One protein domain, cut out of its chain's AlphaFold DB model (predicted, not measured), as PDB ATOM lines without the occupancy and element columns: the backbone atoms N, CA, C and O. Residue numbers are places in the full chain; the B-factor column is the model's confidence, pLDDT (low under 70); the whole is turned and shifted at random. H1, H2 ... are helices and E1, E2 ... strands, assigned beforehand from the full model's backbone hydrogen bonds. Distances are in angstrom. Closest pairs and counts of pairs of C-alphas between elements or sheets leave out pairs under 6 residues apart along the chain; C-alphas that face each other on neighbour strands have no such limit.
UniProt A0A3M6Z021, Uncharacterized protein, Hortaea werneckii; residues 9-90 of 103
ATOM      1  N   TYR A   9      57.194  17.119 100.005       94.88
ATOM      2  CA  TYR A   9      56.179  16.905  98.972       94.88
ATOM      3  C   TYR A   9      55.081  17.945  99.128       94.88
ATOM      4  O   TYR A   9      54.710  18.267 100.250       94.88
ATOM      5  N   THR A  10      54.566  18.492  98.027       94.06
ATOM      6  CA  THR A  10      53.464  19.465  98.075       94.06
ATOM      7  C   THR A  10      52.275  18.973  97.265       94.06
ATOM      8  O   THR A  10      52.428  18.610  96.102       94.06
ATOM      9  N   LEU A  11      51.101  18.990  97.890       94.25
ATOM     10  CA  LEU A  11      49.804  18.753  97.272       94.25
ATOM     11  C   LEU A  11      49.030  20.071  97.219       94.25
ATOM     12  O   LEU A  11      48.917  20.780  98.220       94.25
ATOM     13  N   PHE A  12      48.467  20.361  96.052       93.25
ATOM     14  CA  PHE A  12      47.499  21.435  95.863       93.25
ATOM     15  C   PHE A  12      46.104  20.826  95.914       93.25
ATOM     16  O   PHE A  12      45.805  19.896  95.166       93.25
ATOM     17  N   ALA A  13      45.268  21.334  96.808       93.19
ATOM     18  CA  ALA A  13      43.904  20.866  96.988       93.19
ATOM     19  C   ALA A  13      42.943  22.048  97.117       93.19
ATOM     20  O   ALA A  13      43.348  23.182  97.364       93.19
ATOM     21  N   THR A  14      41.656  21.759  96.978       94.81
ATOM     22  CA  THR A  14      40.580  22.700  97.283       94.81
ATOM     23  C   THR A  14      39.606  22.046  98.243       94.81
ATOM     24  O   THR A  14      39.308  20.859  98.104       94.81
ATOM     25  N   SER A  15      39.059  22.816  99.176       94.62
ATOM     26  CA  SER A  15      37.929  22.395  99.999       94.62
ATOM     27  C   SER A  15      36.769  23.377  99.858       94.62
ATOM     28  O   SER A  15      36.998  24.563  99.598       94.62
ATOM     29  N   PRO A  16      35.521  22.938 100.094       93.81
ATOM     30  CA  PRO A  16      34.443  23.882 100.354       93.81
ATOM     31  C   PRO A  16      34.755  24.711 101.616       93.81
ATOM     32  O   PRO A  16      35.640  24.340 102.401       93.81
ATOM     33  N   PRO A  17      34.003  25.796 101.860       91.31
ATOM     34  CA  PRO A  17      34.111  26.572 103.088       91.31
ATOM     35  C   PRO A  17      33.923  25.683 104.311       91.31
ATOM     36  O   PRO A  17      32.999  24.851 104.368       91.31
ATOM     37  N   GLY A  18      34.806  25.862 105.294       87.25
ATOM     38  CA  GLY A  18      34.713  25.146 106.560       87.25
ATOM     39  C   GLY A  18      33.401  25.481 107.265       87.25
ATOM     40  O   GLY A  18      32.896  26.593 107.141       87.25
ATOM     41  N   GLU A  19      32.855  24.546 108.042       88.75
ATOM     42  CA  GLU A  19      31.549  24.701 108.705       88.75
ATOM     43  C   GLU A  19      31.427  26.021 109.481       88.75
ATOM     44  O   GLU A  19      30.432  26.729 109.370       88.75
ATOM     45  N   LYS A  20      32.494  26.415 110.188       84.44
ATOM     46  CA  LYS A  20      32.534  27.667 110.954       84.44
ATOM     47  C   LYS A  20      32.495  28.926 110.085       84.44
ATOM     48  O   LYS A  20      32.183  29.979 110.625       84.44
ATOM     49  N   GLN A  21      32.857  28.855 108.807       82.06
ATOM     50  CA  GLN A  21      32.881  29.996 107.883       82.06
ATOM     51  C   GLN A  21      31.554  30.188 107.142       82.06
ATOM     52  O   GLN A  21      31.313  31.282 106.637       82.06
ATOM     53  N   ARG A  22      30.695  29.163 107.113       86.81
ATOM     54  CA  ARG A  22      29.421  29.194 106.387       86.81
ATOM     55  C   ARG A  22      28.442  30.204 106.984       86.81
ATOM     56  O   ARG A  22      28.339  30.327 108.205       86.81
ATOM     57  N   GLY A  23      27.723  30.919 106.124       85.06
ATOM     58  CA  GLY A  23      26.726  31.928 106.482       85.06
ATOM     59  C   GLY A  23      27.300  33.249 107.006       85.06
ATOM     60  O   GLY A  23      26.553  34.056 107.560       85.06
ATOM     61  N   ARG A  24      28.612  33.483 106.879       86.44
ATOM     62  CA  ARG A  24      29.258  34.741 107.290       86.44
ATOM     63  C   ARG A  24      29.346  35.720 106.123       86.44
ATOM     64  O   ARG A  24      29.375  35.319 104.969       86.44
ATOM     65  N   ALA A  25      29.483  37.011 106.438       85.50
ATOM     66  CA  ALA A  25      29.618  38.073 105.435       85.50
ATOM     67  C   ALA A  25      30.813  37.884 104.473       85.50
ATOM     68  O   ALA A  25      30.762  38.369 103.352       85.50
ATOM     69  N   HIS A  26      31.852  37.161 104.903       86.94
ATOM     70  CA  HIS A  26      33.043  36.832 104.108       86.94
ATOM     71  C   HIS A  26      33.219  35.311 103.991       86.94
ATOM     72  O   HIS A  26      34.302  34.774 104.227       86.94
ATOM     73  N   GLU A  27      32.124  34.592 103.737       94.00
ATOM     74  CA  GLU A  27      32.202  33.175 103.387       94.00
ATOM     75  C   GLU A  27      32.980  33.020 102.064       94.00
ATOM     76  O   GLU A  27      32.630  33.675 101.081       94.00
ATOM     77  N   PRO A  28      34.048  32.202 102.021       95.50
ATOM     78  CA  PRO A  28      34.740  31.931 100.768       95.50
ATOM     79  C   PRO A  28      33.845  31.140  99.804       95.50
ATOM     80  O   PRO A  28      33.004  30.373 100.248       95.50
ATOM     81  N   ASP A  29      34.056  31.244  98.494       94.69
ATOM     82  CA  ASP A  29      33.468  30.308  97.524       94.69
ATOM     83  C   ASP A  29      34.130  28.923  97.665       94.69
ATOM     84  O   ASP A  29      33.475  27.878  97.615       94.69
ATOM     85  N   PHE A  30      35.444  28.911  97.911       95.31
ATOM     86  CA  PHE A  30      36.235  27.730  98.255       95.31
ATOM     87  C   PHE A  30      37.533  28.134  98.973       95.31
ATOM     88  O   PHE A  30      37.930  29.299  99.006       95.31
ATOM     89  N   VAL A  31      38.230  27.156  99.546       96.25
ATOM     90  CA  VAL A  31      39.560  27.347 100.133       96.25
ATOM     91  C   VAL A  31      40.569  26.563  99.306       96.25
ATOM     92  O   VAL A  31      40.471  25.342  99.205       96.25
ATOM     93  N   GLY A  32      41.532  27.261  98.706       96.31
ATOM     94  CA  GLY A  32      42.725  26.641  98.142       96.31
ATOM     95  C   GLY A  32      43.667  26.233  99.271       96.31
ATOM     96  O   GLY A  32      43.818  26.962 100.247       96.31
ATOM     97  N   ILE A  33      44.284  25.064  99.170       96.81
ATOM     98  CA  ILE A  33      45.127  24.509 100.225       96.81
ATOM     99  C   ILE A  33      46.445  24.055  99.606       96.81
ATOM    100  O   ILE A  33      46.457  23.214  98.705       96.81
ATOM    101  N   LEU A  34      47.555  24.593 100.115       96.62
ATOM    102  CA  LEU A  34      48.889  24.054  99.868       96.62
ATOM    103  C   LEU A  34      49.271  23.202 101.073       96.62
ATOM    104  O   LEU A  34      49.500  23.728 102.162       96.62
ATOM    105  N   LEU A  35      49.314  21.891 100.870       97.06
ATOM    106  CA  LEU A  35      49.724  20.914 101.869       97.06
ATOM    107  C   LEU A  35      51.151  20.484 101.567       97.06
ATOM    108  O   LEU A  35      51.389  19.780 100.589       97.06
ATOM    109  N   THR A  36      52.096  20.896 102.401       96.75
ATOM    110  CA  THR A  36      53.497  20.501 102.298       96.75
ATOM    111  C   THR A  36      53.839  19.513 103.404       96.75
ATOM    112  O   THR A  36      53.769  19.846 104.582       96.75
ATOM    113  N   MET A  37      54.220  18.298 103.020       97.19
ATOM    114  CA  MET A  37      54.701  17.265 103.928       97.19
ATOM    115  C   MET A  37      56.226  17.248 103.921       97.19
ATOM    116  O   MET A  37      56.816  17.020 102.866       97.19
ATOM    117  N   VAL A  38      56.850  17.460 105.078       95.81
ATOM    118  CA  VAL A  38      58.297  17.348 105.302       95.81
ATOM    119  C   VAL A  38      58.560  16.084 106.114       95.81
ATOM    120  O   VAL A  38      58.025  15.937 107.212       95.81
ATOM    121  N   ARG A  39      59.363  15.161 105.576       95.00
ATOM    122  CA  ARG A  39      59.577  13.837 106.179       95.00
ATOM    123  C   ARG A  39      60.886  13.781 106.958       95.00
ATOM    124  O   ARG A  39      61.959  13.693 106.360       95.00
ATOM    125  N   LEU A  40      60.803  13.776 108.285       93.38
ATOM    126  CA  LEU A  40      61.932  13.531 109.184       93.38
ATOM    127  C   LEU A  40      62.113  12.015 109.347       93.38
ATOM    128  O   LEU A  40      61.685  11.420 110.336       93.38
ATOM    129  N   VAL A  41      62.684  11.380 108.317       91.56
ATOM    130  CA  VAL A  41      62.724   9.910 108.163       91.56
ATOM    131  C   VAL A  41      63.372   9.214 109.362       91.56
ATOM    132  O   VAL A  41      62.827   8.233 109.859       91.56
ATOM    133  N   GLU A  42      64.497   9.737 109.853       88.69
ATOM    134  CA  GLU A  42      65.213   9.180 111.011       88.69
ATOM    135  C   GLU A  42      64.386   9.256 112.300       88.69
ATOM    136  O   GLU A  42      64.480   8.379 113.152       88.69
ATOM    137  N   GLN A  43      63.530  10.273 112.417       91.50
ATOM    138  CA  GLN A  43      62.650  10.499 113.562       91.50
ATOM    139  C   GLN A  43      61.269   9.852 113.376       91.50
ATOM    140  O   GLN A  43      60.367  10.113 114.170       91.50
ATOM    141  N   LYS A  44      61.062   9.064 112.305       91.94
ATOM    142  CA  LYS A  44      59.769   8.453 111.936       91.94
ATOM    143  C   LYS A  44      58.597   9.454 111.994       91.94
ATOM    144  O   LYS A  44      57.473   9.089 112.325       91.94
ATOM    145  N   THR A  45      58.865  10.724 111.682       93.12
ATOM    146  CA  THR A  45      57.913  11.826 111.857       93.12
ATOM    147  C   THR A  45      57.657  12.524 110.530       93.12
ATOM    148  O   THR A  45      58.587  12.956 109.850       93.12
ATOM    149  N   ASP A  46      56.382  12.692 110.187       95.00
ATOM    150  CA  ASP A  46      55.947  13.491 109.044       95.00
ATOM    151  C   ASP A  46      55.343  14.810 109.554       95.00
ATOM    152  O   ASP A  46      54.366  14.824 110.304       95.00
ATOM    153  N   LEU A  47      55.929  15.938 109.148       95.56
ATOM    154  CA  LEU A  47      55.411  17.270 109.448       95.56
ATOM    155  C   LEU A  47      54.512  17.729 108.306       95.56
ATOM    156  O   LEU A  47      54.970  17.864 107.172       95.56
ATOM    157  N   LEU A  48      53.241  18.000 108.606       96.94
ATOM    158  CA  LEU A  48      52.278  18.505 107.633       96.94
ATOM    159  C   LEU A  48      52.035  20.001 107.850       96.94
ATOM    160  O   LEU A  48      51.483  20.420 108.865       96.94
ATOM    161  N   ILE A  49      52.433  20.802 106.868       96.25
ATOM    162  CA  ILE A  49      52.268  22.254 106.849       96.25
ATOM    163  C   ILE A  49      51.137  22.579 105.876       96.25
ATOM    164  O   ILE A  49      51.208  22.215 104.705       96.25
ATOM    165  N   ALA A  50      50.101  23.269 106.346       97.19
ATOM    166  CA  ALA A  50      48.967  23.680 105.523       97.19
ATOM    167  C   ALA A  50      48.892  25.207 105.424       97.19
ATOM    168  O   ALA A  50      48.801  25.896 106.442       97.19
ATOM    169  N   ILE A  51      48.879  25.734 104.200       97.81
ATOM    170  CA  ILE A  51      48.568  27.140 103.919       97.81
ATOM    171  C   ILE A  51      47.175  27.186 103.299       97.81
ATOM    172  O   ILE A  51      46.979  26.746 102.165       97.81
ATOM    173  N   ASN A  52      46.213  27.702 104.064       96.81
ATOM    174  CA  ASN A  52      44.826  27.865 103.636       96.81
ATOM    175  C   ASN A  52      44.637  29.237 102.983       96.81
ATOM    176  O   ASN A  52      44.955  30.265 103.580       96.81
ATOM    177  N   VAL A  53      44.077  29.238 101.780       96.88
ATOM    178  CA  VAL A  53      43.884  30.409 100.924       96.88
ATOM    179  C   VAL A  53      42.387  30.539 100.623       96.88
ATOM    180  O   VAL A  53      41.899  29.948  99.653       96.88
ATOM    181  N   PRO A  54      41.611  31.232 101.474       95.38
ATOM    182  CA  PRO A  54      40.193  31.451 101.215       95.38
ATOM    183  C   PRO A  54      40.025  32.337  99.976       95.38
ATOM    184  O   PRO A  54      40.631  33.401  99.888       95.38
ATOM    185  N   HIS A  55      39.212  31.890  99.025       95.69
ATOM    186  CA  HIS A  55      38.839  32.659  97.843       95.69
ATOM    187  C   HIS A  55      37.431  33.194  98.072       95.69
ATOM    188  O   HIS A  55      36.465  32.445  97.967       95.69
ATOM    189  N   VAL A  56      37.318  34.456  98.484       95.00
ATOM    190  CA  VAL A  56      36.032  35.117  98.749       95.00
ATOM    191  C   VAL A  56      35.574  35.844  97.497       95.00
ATOM    192  O   VAL A  56      36.364  36.534  96.852       95.00
ATOM    193  N   LYS A  57      34.294  35.702  97.150       91.94
ATOM    194  CA  LYS A  57      33.729  36.313  95.950       91.94
ATOM    195  C   LYS A  57      34.015  37.813  95.875       91.94
ATOM    196  O   LYS A  57      33.730  38.555  96.813       91.94
ATOM    197  N   GLY A  58      34.536  38.262  94.733       92.62
ATOM    198  CA  GLY A  58      34.921  39.659  94.505       92.62
ATOM    199  C   GLY A  58      36.297  40.049  95.061       92.62
ATOM    200  O   GLY A  58      36.747  41.161  94.803       92.62
ATOM    201  N   GLU A  59      36.984  39.149  95.775       93.19
ATOM    202  CA  GLU A  59      38.362  39.337  96.258       93.19
ATOM    203  C   GLU A  59      39.399  38.564  95.415       93.19
ATOM    204  O   GLU A  59      40.605  38.675  95.649       93.19
ATOM    205  N   TYR A  60      38.951  37.792  94.418       95.19
ATOM    206  CA  TYR A  60      39.799  37.101  93.445       95.19
ATOM    207  C   TYR A  60      39.181  37.130  92.043       95.19
ATOM    208  O   TYR A  60      37.967  37.246  91.884       95.19
ATOM    209  N   GLU A  61      40.030  36.992  91.026       95.81
ATOM    210  CA  GLU A  61      39.616  36.929  89.624       95.81
ATOM    211  C   GLU A  61      39.233  35.486  89.257       95.81
ATOM    212  O   GLU A  61      40.092  34.616  89.099       95.81
ATOM    213  N   GLU A  62      37.930  35.207  89.147       93.81
ATOM    214  CA  GLU A  62      37.401  33.851  88.917       93.81
ATOM    215  C   GLU A  62      37.944  33.203  87.632       93.81
ATOM    216  O   GLU A  62      38.231  32.008  87.598       93.81
ATOM    217  N   ASN A  63      38.144  33.993  86.575       94.19
ATOM    218  CA  ASN A  63      38.671  33.531  85.287       94.19
ATOM    219  C   ASN A  63      40.165  33.158  85.328       94.19
ATOM    220  O   ASN A  63      40.647  32.469  84.422       94.19
ATOM    221  N   GLU A  64      40.901  33.586  86.354       93.69
ATOM    222  CA  GLU A  64      42.311  33.232  86.550       93.69
ATOM    223  C   GLU A  64      42.494  31.897  87.288       93.69
ATOM    224  O   GLU A  64      43.625  31.409  87.406       93.69
ATOM    225  N   VAL A  65      41.402  31.288  87.763       94.25
ATOM    226  CA  VAL A  65      41.429  30.074  88.580       94.25
ATOM    227  C   VAL A  65      40.797  28.887  87.847       94.25
ATOM    228  O   VAL A  65      39.617  28.851  87.529       94.25
ATOM    229  N   ASP A  66      41.616  27.870  87.618       93.00
ATOM    230  CA  ASP A  66      41.286  26.540  87.121       93.00
ATOM    231  C   ASP A  66      42.335  25.558  87.664       93.00
ATOM    232  O   ASP A  66      43.381  25.322  87.052       93.00
ATOM    233  N   PHE A  67      42.071  25.009  88.853       87.88
ATOM    234  CA  PHE A  67      42.997  24.100  89.537       87.88
ATOM    235  C   PHE A  67      43.286  22.834  88.723       87.88
ATOM    236  O   PHE A  67      44.414  22.343  88.750       87.88
ATOM    237  N   ALA A  68      42.295  22.321  87.986       88.06
ATOM    238  CA  ALA A  68      42.455  21.141  87.140       88.06
ATOM    239  C   ALA A  68      43.312  21.445  85.901       88.06
ATOM    240  O   ALA A  68      44.122  20.616  85.490       88.06
ATOM    241  N   GLY A  69      43.169  22.648  85.336       91.38
ATOM    242  CA  GLY A  69      43.967  23.154  84.220       91.38
ATOM    243  C   GLY A  69      45.295  23.812  84.615       91.38
ATOM    244  O   GLY A  69      45.980  24.345  83.743       91.38
ATOM    245  N   GLY A  70      45.665  23.811  85.901       89.56
ATOM    246  CA  GLY A  70      46.927  24.373  86.397       89.56
ATOM    247  C   GLY A  70      46.995  25.906  86.439       89.56
ATOM    248  O   GLY A  70      48.082  26.464  86.595       89.56
ATOM    249  N   ARG A  71      45.864  26.611  86.307       94.25
ATOM    250  CA  ARG A  71      45.788  28.065  86.525       94.25
ATOM    251  C   ARG A  71      45.352  28.310  87.964       94.25
ATOM    252  O   ARG A  71      44.230  28.003  88.330       94.25
ATOM    253  N   TYR A  72      46.232  28.829  88.809       94.00
ATOM    254  CA  TYR A  72      45.939  28.926  90.246       94.00
ATOM    255  C   TYR A  72      45.527  30.331  90.713       94.00
ATOM    256  O   TYR A  72      45.141  30.501  91.865       94.00
ATOM    257  N   GLY A  73      45.603  31.338  89.839       95.56
ATOM    258  CA  GLY A  73      45.363  32.738  90.191       95.56
ATOM    259  C   GLY A  73      46.413  33.341  91.136       95.56
ATOM    260  O   GLY A  73      47.309  32.668  91.662       95.56
ATOM    261  N   LYS A  74      46.308  34.655  91.356       96.69
ATOM    262  CA  LYS A  74      47.284  35.440  92.132       96.69
ATOM    263  C   LYS A  74      47.404  35.015  93.599       96.69
ATOM    264  O   LYS A  74      48.513  34.977  94.131       96.69
ATOM    265  N   LEU A  75      46.290  34.685  94.256       96.94
ATOM    266  CA  LEU A  75      46.288  34.315  95.678       96.94
ATOM    267  C   LEU A  75      47.109  33.044  95.933       96.94
ATOM    268  O   LEU A  75      47.919  32.992  96.858       96.94
ATOM    269  N   MET A  76      46.970  32.039  95.069       96.75
ATOM    270  CA  MET A  76      47.751  30.809  95.178       96.75
ATOM    271  C   MET A  76      49.223  31.020  94.829       96.75
ATOM    272  O   MET A  76      50.077  30.430  95.481       96.75
ATOM    273  N   GLN A  77      49.545  31.880  93.857       96.19
ATOM    274  CA  GLN A  77      50.939  32.243  93.562       96.19
ATOM    275  C   GLN A  77      51.617  32.899  94.774       96.19
ATOM    276  O   GLN A  77      52.744  32.554  95.122       96.19
ATOM    277  N   GLN A  78      50.915  33.798  95.470       97.38
ATOM    278  CA  GLN A  78      51.408  34.377  96.723       97.38
ATOM    279  C   GLN A  78      51.602  33.303  97.801       97.38
ATOM    280  O   GLN A  78      52.633  33.278  98.474       97.38
ATOM    281  N   ALA A  79      50.654  32.373  97.928       97.56
ATOM    282  CA  ALA A  79      50.760  31.256  98.860       97.56
ATOM    283  C   ALA A  79      51.926  30.304  98.545       97.56
ATOM    284  O   ALA A  79      52.570  29.809  99.470       97.56
ATOM    285  N   MET A  80      52.259  30.091  97.267       96.88
ATOM    286  CA  MET A  80      53.463  29.358  96.856       96.88
ATOM    287  C   MET A  80      54.738  30.076  97.318       96.88
ATOM    288  O   MET A  80      55.639  29.418  97.833       96.88
ATOM    289  N   GLY A  81      54.788  31.409  97.228       97.44
ATOM    290  CA  GLY A  81      55.894  32.203  97.775       97.44
ATOM    291  C   GLY A  81      56.019  32.076  99.299       97.44
ATOM    292  O   GLY A  81      57.118  31.900  99.825       97.44
ATOM    293  N   TYR A  82      54.897  32.074 100.030       97.69
ATOM    294  CA  TYR A  82      54.919  31.803 101.473       97.69
ATOM    295  C   TYR A  82      55.397  30.383 101.789       97.69
ATOM    296  O   TYR A  82      56.213  30.210 102.691       97.69
ATOM    297  N   ARG A  83      54.954  29.374 101.030       96.12
ATOM    298  CA  ARG A  83      55.442  27.991 101.155       96.12
ATOM    299  C   ARG A  83      56.956  27.917 100.954       96.12
ATOM    300  O   ARG A  83      57.638  27.277 101.749       96.12
ATOM    301  N   GLU A  84      57.478  28.552  99.905       96.19
ATOM    302  CA  GLU A  84      58.922  28.614  99.651       96.19
ATOM    303  C   GLU A  84      59.656  29.234 100.834       96.19
ATOM    304  O   GLU A  84      60.631  28.656 101.305       96.19
ATOM    305  N   LYS A  85      59.136  30.339 101.383       96.31
ATOM    306  CA  LYS A  85      59.754  30.979 102.542       96.31
ATOM    307  C   LYS A  85      59.738  30.096 103.786       96.31
ATOM    308  O   LYS A  85      60.731  30.048 104.510       96.31
ATOM    309  N   VAL A  86      58.633  29.391 104.031       95.00
ATOM    310  CA  VAL A  86      58.526  28.428 105.135       95.00
ATOM    311  C   VAL A  86      59.584  27.339 104.986       95.00
ATOM    312  O   VAL A  86      60.305  27.091 105.941       95.00
ATOM    313  N   LEU A  87      59.730  26.729 103.806       93.00
ATOM    314  CA  LEU A  87      60.720  25.670 103.583       93.00
ATOM    315  C   LEU A  87      62.167  26.175 103.624       93.00
ATOM    316  O   LEU A  87      63.019  25.495 104.181       93.00
ATOM    317  N   GLU A  88      62.443  27.355 103.067       94.06
ATOM    318  CA  GLU A  88      63.776  27.978 103.092       94.06
ATOM    319  C   GLU A  88      64.243  28.250 104.528       94.06
ATOM    320  O   GLU A  88      65.424  28.130 104.840       94.06
ATOM    321  N   THR A  89      63.310  28.629 105.403       93.81
ATOM    322  CA  THR A  89      63.604  28.997 106.795       93.81
ATOM    323  C   THR A  89      63.325  27.882 107.797       93.81
ATOM    324  O   THR A  89      63.540  28.077 108.995       93.81
ATOM    325  N   PHE A  90      62.852  26.722 107.337       92.50
ATOM    326  CA  PHE A  90      62.528  25.608 108.213       92.50
ATOM    327  C   PHE A  90      63.805  25.012 108.807       92.50
ATOM    328  O   PHE A  90      64.662  24.489 108.098       92.50
TER     329      PHE A  90
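AT A GLANCE: This is residues 9 to 90 of the 103 residues of an uncharacterized protein of Hortaea werneckii (UniProt A0A3M6Z021). A twisted sheet of three antiparallel strands has one helix, H1, packed along one face; residues 19 to 24 and 40 to 45 stick out. The 82 printed residues, of mixed class, hold E1, E2, E3 and H1 in chain order; the sheet order E1, E2, E3 is a meander, each strand the antiparallel neighbour of the one before. The whole is only just loose, close to compact, with a radius of gyration of the C-alphas of 14.4 A, and spans 45 by 27 by 23 A.

HOW THE PARTS SIT: E1, residues 9 to 15, and E2, residues 28 to 40, form a hairpin, with N 11 and O 35 2.8 A apart. E2 and E3, residues 45 to 56, form another, with N 36 and O 49 2.8 A apart. H1, residues 73 to 89, is on the sheet over E2 and E3, at a height over the sheet of 9.3 A. The closest C-alphas of E3 and H1 are those of Ile 51 and Ala 79, 6.9 A apart. Every O i to N i+4 pair in H1 is within hydrogen-bond range.

IN THESE COORDINATES: E1 begins at C-alpha 9 (56.179, 16.905, 98.972) and measures 19.1 A, E2 33.9 A, E3 34.5 A and H1 24.9 A, ending at C-alpha 89 (63.604, 28.997, 106.795).

THE WHOLE: The printed part has no cut. The links E1 to E2 and E3 to H1 are long. No printed residue is under 70 in pLDDT.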